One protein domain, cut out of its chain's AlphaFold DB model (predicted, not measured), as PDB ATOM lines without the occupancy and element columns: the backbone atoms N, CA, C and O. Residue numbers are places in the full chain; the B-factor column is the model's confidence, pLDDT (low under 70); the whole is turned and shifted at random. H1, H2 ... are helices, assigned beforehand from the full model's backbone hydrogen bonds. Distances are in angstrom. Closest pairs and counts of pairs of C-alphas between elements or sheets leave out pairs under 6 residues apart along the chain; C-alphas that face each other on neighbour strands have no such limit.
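Overview. This is residues 20 to 72 of the 80 residues of an uncharacterized protein of Salinigranum rubrum (UniProt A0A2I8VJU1). A long helical hairpin with arms of unequal length: the long helix H2 makes the whole length, and the shorter H1 folds back beside its first part. The rest of H2, residues 60 to 72, sticks out alone. The printed part has 53 residues with two named helices, H1 then H2, and no named strand; the class is all helix. It is loose, with a radius of gyration of the C-alphas of 14.1 A, and spans 48 by 15 by 14 A.

Arrangement. H2, residues 41 to 72, touches H1, residues 20 to 36; their closest C-alphas, those of Gly 51 and Gly 27, are 4.1 A apart. They form a helical hairpin and run opposite ways at a steep tilt of 36 degrees, only just past shallow. In H1 every O i to N i+4 pair is within hydrogen-bond range; in H2 26 of 28 are.

Along the chain. H2 is 47.0 A long, from C-alpha 41 at (-60.138, -12.731, -39.117) to C-alpha 72 at (-17.020, -10.422, -20.477). H1 is 24.5 A long and begins with C-alpha 20 at (-43.983, -15.128, -21.027).

Size, cuts and confidence. The two C-alphas farthest apart, those of Thr 40 and Glu 72, are 47.8 A apart. The printed part has no cut, and the link from H1 to H2 is tight. Residues 71 to 72 have pLDDT under 70.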
ATOM      1  N   VAL A  20     -42.780 -14.608 -20.363       97.69
ATOM      2  CA  VAL A  20     -43.983 -15.128 -21.027       97.69
ATOM      3  C   VAL A  20     -45.011 -14.015 -21.225       97.69
ATOM      4  O   VAL A  20     -45.520 -13.850 -22.330       97.69
ATOM      5  N   GLY A  21     -45.266 -13.210 -20.190       97.81
ATOM      6  CA  GLY A  21     -46.188 -12.077 -20.256       97.81
ATOM      7  C   GLY A  21     -45.800 -11.063 -21.330       97.81
ATOM      8  O   GLY A  21     -46.657 -10.630 -22.092       97.81
ATOM      9  N   PHE A  22     -44.509 -10.748 -21.457       97.69
ATOM     10  CA  PHE A  22     -43.993  -9.888 -22.521       97.69
ATOM     11  C   PHE A  22     -44.297 -10.448 -23.917       97.69
ATOM     12  O   PHE A  22     -44.835  -9.730 -24.756       97.69
ATOM     13  N   VAL A  23     -44.005 -11.729 -24.169       98.31
ATOM     14  CA  VAL A  23     -44.261 -12.353 -25.480       98.31
ATOM     15  C   VAL A  23     -45.755 -12.347 -25.809       98.31
ATOM     16  O   VAL A  23     -46.138 -11.979 -26.918       98.31
ATOM     17  N   VAL A  24     -46.602 -12.687 -24.834       98.38
ATOM     18  CA  VAL A  24     -48.065 -12.648 -24.983       98.38
ATOM     19  C   VAL A  24     -48.549 -11.235 -25.305       98.38
ATOM     20  O   VAL A  24     -49.354 -11.063 -26.219       98.38
ATOM     21  N   LEU A  25     -48.030 -10.219 -24.609       98.38
ATOM     22  CA  LEU A  25     -48.388  -8.821 -24.843       98.38
ATOM     23  C   LEU A  25     -48.046  -8.376 -26.271       98.38
ATOM     24  O   LEU A  25     -48.858  -7.710 -26.909       98.38
ATOM     25  N   VAL A  26     -46.887  -8.784 -26.798       98.25
ATOM     26  CA  VAL A  26     -46.491  -8.510 -28.191       98.25
ATOM     27  C   VAL A  26     -47.460  -9.169 -29.178       98.25
ATOM     28  O   VAL A  26     -47.906  -8.515 -30.121       98.25
ATOM     29  N   GLY A  27     -47.837 -10.431 -28.950       98.12
ATOM     30  CA  GLY A  27     -48.817 -11.137 -29.783       98.12
ATOM     31  C   GLY A  27     -50.188 -10.455 -29.797       98.12
ATOM     32  O   GLY A  27     -50.742 -10.194 -30.863       98.12
ATOM     33  N   ILE A  28     -50.712 -10.105 -28.618       98.38
ATOM     34  CA  ILE A  28     -51.986  -9.382 -28.481       98.38
ATOM     35  C   ILE A  28     -51.906  -8.021 -29.175       98.38
ATOM     36  O   ILE A  28     -52.820  -7.655 -29.909       98.38
ATOM     37  N   SER A  29     -50.805  -7.289 -28.991       98.12
ATOM     38  CA  SER A  29     -50.593  -5.990 -29.631       98.12
ATOM     39  C   SER A  29     -50.631  -6.094 -31.157       98.12
ATOM     40  O   SER A  29     -51.344  -5.319 -31.792       98.12
ATOM     41  N   ALA A  30     -49.958  -7.086 -31.747       97.75
ATOM     42  CA  ALA A  30     -49.997  -7.320 -33.191       97.75
ATOM     43  C   ALA A  30     -51.421  -7.618 -33.694       97.75
ATOM     44  O   ALA A  30     -51.841  -7.081 -34.720       97.75
ATOM     45  N   GLY A  31     -52.190  -8.414 -32.945       97.81
ATOM     46  CA  GLY A  31     -53.601  -8.673 -33.243       97.81
ATOM     47  C   GLY A  31     -54.464  -7.412 -33.190       97.81
ATOM     48  O   GLY A  31     -55.239  -7.160 -34.111       97.81
ATOM     49  N   LEU A  32     -54.302  -6.586 -32.154       98.06
ATOM     50  CA  LEU A  32     -55.022  -5.315 -32.024       98.06
ATOM     51  C   LEU A  32     -54.684  -4.354 -33.169       98.06
ATOM     52  O   LEU A  32     -55.588  -3.748 -33.737       98.06
ATOM     53  N   VAL A  33     -53.411  -4.250 -33.557       97.94
ATOM     54  CA  VAL A  33     -52.989  -3.447 -34.717       97.94
ATOM     55  C   VAL A  33     -53.657  -3.944 -36.001       97.94
ATOM     56  O   VAL A  33     -54.161  -3.131 -36.772       97.94
ATOM     57  N   ALA A  34     -53.725  -5.262 -36.213       97.62
ATOM     58  CA  ALA A  34     -54.397  -5.841 -37.375       97.62
ATOM     59  C   ALA A  34     -55.905  -5.531 -37.396       97.62
ATOM     60  O   ALA A  34     -56.436  -5.172 -38.445       97.62
ATOM     61  N   ILE A  35     -56.579  -5.600 -36.241       98.19
ATOM     62  CA  ILE A  35     -57.994  -5.216 -36.106       98.19
ATOM     63  C   ILE A  35     -58.190  -3.749 -36.495       98.19
ATOM     64  O   ILE A  35     -59.070  -3.440 -37.294       98.19
ATOM     65  N   GLN A  36     -57.348  -2.848 -35.980       97.12
ATOM     66  CA  GLN A  36     -57.440  -1.422 -36.312       97.12
ATOM     67  C   GLN A  36     -57.141  -1.135 -37.791       97.12
ATOM     68  O   GLN A  36     -57.670  -0.179 -38.346       97.12
ATOM     69  N   GLY A  37     -56.339  -1.980 -38.441       96.50
ATOM     70  CA  GLY A  37     -56.073  -1.922 -39.879       96.50
ATOM     71  C   GLY A  37     -57.177  -2.508 -40.768       96.50
ATOM     72  O   GLY A  37     -57.000  -2.541 -41.982       96.50
ATOM     73  N   GLY A  38     -58.286  -2.998 -40.200       96.06
ATOM     74  CA  GLY A  38     -59.378  -3.610 -40.965       96.06
ATOM     75  C   GLY A  38     -59.031  -4.984 -41.547       96.06
ATOM     76  O   GLY A  38     -59.600  -5.393 -42.559       96.06
ATOM     77  N   ALA A  39     -58.078  -5.694 -40.940       95.62
ATOM     78  CA  ALA A  39     -57.660  -7.008 -41.401       95.62
ATOM     79  C   ALA A  39     -58.776  -8.057 -41.241       95.62
ATOM     80  O   ALA A  39     -59.587  -8.016 -40.315       95.62
ATOM     81  N   THR A  40     -58.786  -9.050 -42.128       97.50
ATOM     82  CA  THR A  40     -59.702 -10.199 -42.031       97.50
ATOM     83  C   THR A  40     -59.410 -11.049 -40.780       97.50
ATOM     84  O   THR A  40     -58.279 -11.042 -40.288       97.50
ATOM     85  N   PRO A  41     -60.365 -11.864 -40.282       96.50
ATOM     86  CA  PRO A  41     -60.138 -12.731 -39.117       96.50
ATOM     87  C   PRO A  41     -58.913 -13.646 -39.252       96.50
ATOM     88  O   PRO A  41     -58.163 -13.836 -38.295       96.50
ATOM     89  N   LEU A  42     -58.667 -14.162 -40.463       97.94
ATOM     90  CA  LEU A  42     -57.498 -14.990 -40.753       97.94
ATOM     91  C   LEU A  42     -56.191 -14.193 -40.624       97.94
ATOM     92  O   LEU A  42     -55.223 -14.680 -40.044       97.94
ATOM     93  N   GLN A  43     -56.167 -12.956 -41.124       97.56
ATOM     94  CA  GLN A  43     -55.006 -12.071 -41.015       97.56
ATOM     95  C   GLN A  43     -54.749 -11.629 -39.574       97.56
ATOM     96  O   GLN A  43     -53.594 -11.545 -39.173       97.56
ATOM     97  N   ILE A  44     -55.795 -11.402 -38.775       98.12
ATOM     98  CA  ILE A  44     -55.654 -11.111 -37.342       98.12
ATOM     99  C   ILE A  44     -55.009 -12.304 -36.630       98.12
ATOM    100  O   ILE A  44     -54.029 -12.129 -35.907       98.12
ATOM    101  N   GLY A  45     -55.500 -13.523 -36.882       97.81
ATOM    102  CA  GLY A  45     -54.894 -14.746 -36.348       97.81
ATOM    103  C   GLY A  45     -53.423 -14.887 -36.746       97.81
ATOM    104  O   GLY A  45     -52.570 -15.138 -35.895       97.81
ATOM    105  N   ALA A  46     -53.103 -14.639 -38.019       98.25
ATOM    106  CA  ALA A  46     -51.730 -14.654 -38.515       98.25
ATOM    107  C   ALA A  46     -50.852 -13.576 -37.854       98.25
ATOM    108  O   ALA A  46     -49.708 -13.859 -37.503       98.25
ATOM    109  N   ALA A  47     -51.379 -12.370 -37.631       97.88
ATOM    110  CA  ALA A  47     -50.669 -11.278 -36.969       97.88
ATOM    111  C   ALA A  47     -50.350 -11.604 -35.505       97.88
ATOM    112  O   ALA A  47     -49.231 -11.361 -35.058       97.88
ATOM    113  N   VAL A  48     -51.289 -12.213 -34.773       98.31
ATOM    114  CA  VAL A  48     -51.047 -12.676 -33.397       98.31
ATOM    115  C   VAL A  48     -49.940 -13.730 -33.373       98.31
ATOM    116  O   VAL A  48     -48.996 -13.604 -32.594       98.31
ATOM    117  N   VAL A  49     -50.010 -14.740 -34.248       98.44
ATOM    118  CA  VAL A  49     -48.980 -15.789 -34.340       98.44
ATOM    119  C   VAL A  49     -47.622 -15.190 -34.706       98.44
ATOM    120  O   VAL A  49     -46.627 -15.486 -34.047       98.44
ATOM    121  N   ALA A  50     -47.575 -14.298 -35.697       98.19
ATOM    122  CA  ALA A  50     -46.355 -13.600 -36.087       98.19
ATOM    123  C   ALA A  50     -45.785 -12.771 -34.928       98.19
ATOM    124  O   ALA A  50     -44.583 -12.828 -34.677       98.19
ATOM    125  N   GLY A  51     -46.636 -12.064 -34.179       98.00
ATOM    126  CA  GLY A  51     -46.250 -11.299 -32.995       98.00
ATOM    127  C   GLY A  51     -45.680 -12.177 -31.880       98.00
ATOM    128  O   GLY A  51     -44.643 -11.840 -31.310       98.00
ATOM    129  N   LEU A  52     -46.283 -13.339 -31.607       98.44
ATOM    130  CA  LEU A  52     -45.755 -14.308 -30.638       98.44
ATOM    131  C   LEU A  52     -44.388 -14.853 -31.068       98.44
ATOM    132  O   LEU A  52     -43.469 -14.930 -30.251       98.44
ATOM    133  N   VAL A  53     -44.231 -15.194 -32.351       98.44
ATOM    134  CA  VAL A  53     -42.953 -15.653 -32.913       98.44
ATOM    135  C   VAL A  53     -41.894 -14.557 -32.790       98.44
ATOM    136  O   VAL A  53     -40.814 -14.817 -32.266       98.44
ATOM    137  N   LEU A  54     -42.207 -13.323 -33.192       98.12
ATOM    138  CA  LEU A  54     -41.310 -12.168 -33.075       98.12
ATOM    139  C   LEU A  54     -40.914 -11.886 -31.624       98.12
ATOM    140  O   LEU A  54     -39.729 -11.728 -31.334       98.12
ATOM    141  N   GLY A  55     -41.878 -11.873 -30.701       97.50
ATOM    142  CA  GLY A  55     -41.624 -11.688 -29.273       97.50
ATOM    143  C   GLY A  55     -40.716 -12.781 -28.705       97.50
ATOM    144  O   GLY A  55     -39.768 -12.487 -27.975       97.50
ATOM    145  N   GLY A  56     -40.957 -14.040 -29.082       97.75
ATOM    146  CA  GLY A  56     -40.125 -15.179 -28.694       97.75
ATOM    147  C   GLY A  56     -38.706 -15.104 -29.260       97.75
ATOM    148  O   GLY A  56     -37.740 -15.321 -28.525       97.75
ATOM    149  N   VAL A  57     -38.558 -14.739 -30.536       98.06
ATOM    150  CA  VAL A  57     -37.258 -14.542 -31.197       98.06
ATOM    151  C   VAL A  57     -36.478 -13.412 -30.530       98.06
ATOM    152  O   VAL A  57     -35.299 -13.585 -30.221       98.06
ATOM    153  N   LEU A  58     -37.129 -12.283 -30.244       96.56
ATOM    154  CA  LEU A  58     -36.508 -11.154 -29.556       96.56
ATOM    155  C   LEU A  58     -36.040 -11.551 -28.153       96.56
ATOM    156  O   LEU A  58     -34.903 -11.270 -27.770       96.56
ATOM    157  N   LEU A  59     -36.885 -12.252 -27.395       96.31
ATOM    158  CA  LEU A  59     -36.521 -12.757 -26.076       96.31
ATOM    159  C   LEU A  59     -35.336 -13.730 -26.153       96.31
ATOM    160  O   LEU A  59     -34.399 -13.629 -25.359       96.31
ATOM    161  N   TYR A  60     -35.354 -14.665 -27.104       96.25
ATOM    162  CA  TYR A  60     -34.249 -15.592 -27.337       96.25
ATOM    163  C   TYR A  60     -32.950 -14.840 -27.637       96.25
ATOM    164  O   TYR A  60     -31.920 -15.109 -27.012       96.25
ATOM    165  N   TRP A  61     -33.010 -13.851 -28.528       95.12
ATOM    166  CA  TRP A  61     -31.875 -13.011 -28.880       95.12
ATOM    167  C   TRP A  61     -31.330 -12.255 -27.662       95.12
ATOM    168  O   TRP A  61     -30.136 -12.347 -27.380       95.12
ATOM    169  N   LEU A  62     -32.189 -11.625 -26.852       93.50
ATOM    170  CA  LEU A  62     -31.794 -10.944 -25.608       93.50
ATOM    171  C   LEU A  62     -31.137 -11.899 -24.601       93.50
ATOM    172  O   LEU A  62     -30.139 -11.563 -23.954       93.50
ATOM    173  N   ARG A  63     -31.654 -13.122 -24.458       91.69
ATOM    174  CA  ARG A  63     -31.054 -14.140 -23.577       91.69
ATOM    175  C   ARG A  63     -29.691 -14.589 -24.098       91.69
ATOM    176  O   ARG A  63     -28.748 -14.697 -23.309       91.69
ATOM    177  N   ARG A  64     -29.562 -14.801 -25.409       91.69
ATOM    178  CA  ARG A  64     -28.311 -15.206 -26.063       91.69
ATOM    179  C   ARG A  64     -27.242 -14.121 -25.989       91.69
ATOM    180  O   ARG A  64     -26.083 -14.442 -25.710       91.69
ATOM    181  N   TRP A  65     -27.642 -12.875 -26.209       90.31
ATOM    182  CA  TRP A  65     -26.807 -11.683 -26.134       90.31
ATOM    183  C   TRP A  65     -26.366 -11.415 -24.689       90.31
ATOM    184  O   TRP A  65     -25.177 -11.290 -24.403       90.31
ATOM    185  N   SER A  66     -27.292 -11.415 -23.723       85.81
ATOM    186  CA  SER A  66     -26.948 -11.197 -22.306       85.81
ATOM    187  C   SER A  66     -26.007 -12.271 -21.750       85.81
ATOM    188  O   SER A  66     -25.166 -11.982 -20.897       85.81
ATOM    189  N   ALA A  67     -26.096 -13.508 -22.248       83.25
ATOM    190  CA  ALA A  67     -25.154 -14.565 -21.901       83.25
ATOM    191  C   ALA A  67     -23.723 -14.281 -22.391       83.25
ATOM    192  O   ALA A  67     -22.782 -14.747 -21.754       83.25
ATOM    193  N   GLN A  68     -23.543 -13.519 -23.476       77.62
ATOM    194  CA  GLN A  68     -22.220 -13.085 -23.944       77.62
ATOM    195  C   GLN A  68     -21.660 -11.999 -23.032       77.62
ATOM    196  O   GLN A  68     -20.572 -12.171 -22.491       77.62
ATOM    197  N   PHE A  69     -22.443 -10.963 -22.732       74.12
ATOM    198  CA  PHE A  69     -21.983  -9.888 -21.851       74.12
ATOM    199  C   PHE A  69     -21.630 -10.347 -20.436       74.12
ATOM    200  O   PHE A  69     -20.635  -9.892 -19.874       74.12
ATOM    201  N   ARG A  70     -22.387 -11.291 -19.861       71.56
ATOM    202  CA  ARG A  70     -22.035 -11.863 -18.550       71.56
ATOM    203  C   ARG A  70     -20.677 -12.576 -18.558       71.56
ATOM    204  O   ARG A  70     -20.038 -12.655 -17.513       71.56
ATOM    205  N   ARG A  71     -20.215 -13.097 -19.703       63.28
ATOM    206  CA  ARG A  71     -18.886 -13.727 -19.818       63.28
ATOM    207  C   ARG A  71     -17.766 -12.686 -19.814       63.28
ATOM    208  O   ARG A  71     -16.746 -12.920 -19.170       63.28
ATOM    209  N   GLU A  72     -17.971 -11.545 -20.469       61.69
ATOM    210  CA  GLU A  72     -17.020 -10.422 -20.477       61.69
ATOM    211  C   GLU A  72     -16.813  -9.840 -19.071       61.69
ATOM    212  O   GLU A  72     -15.680  -9.632 -18.637       61.69
TER     213      GLU A  72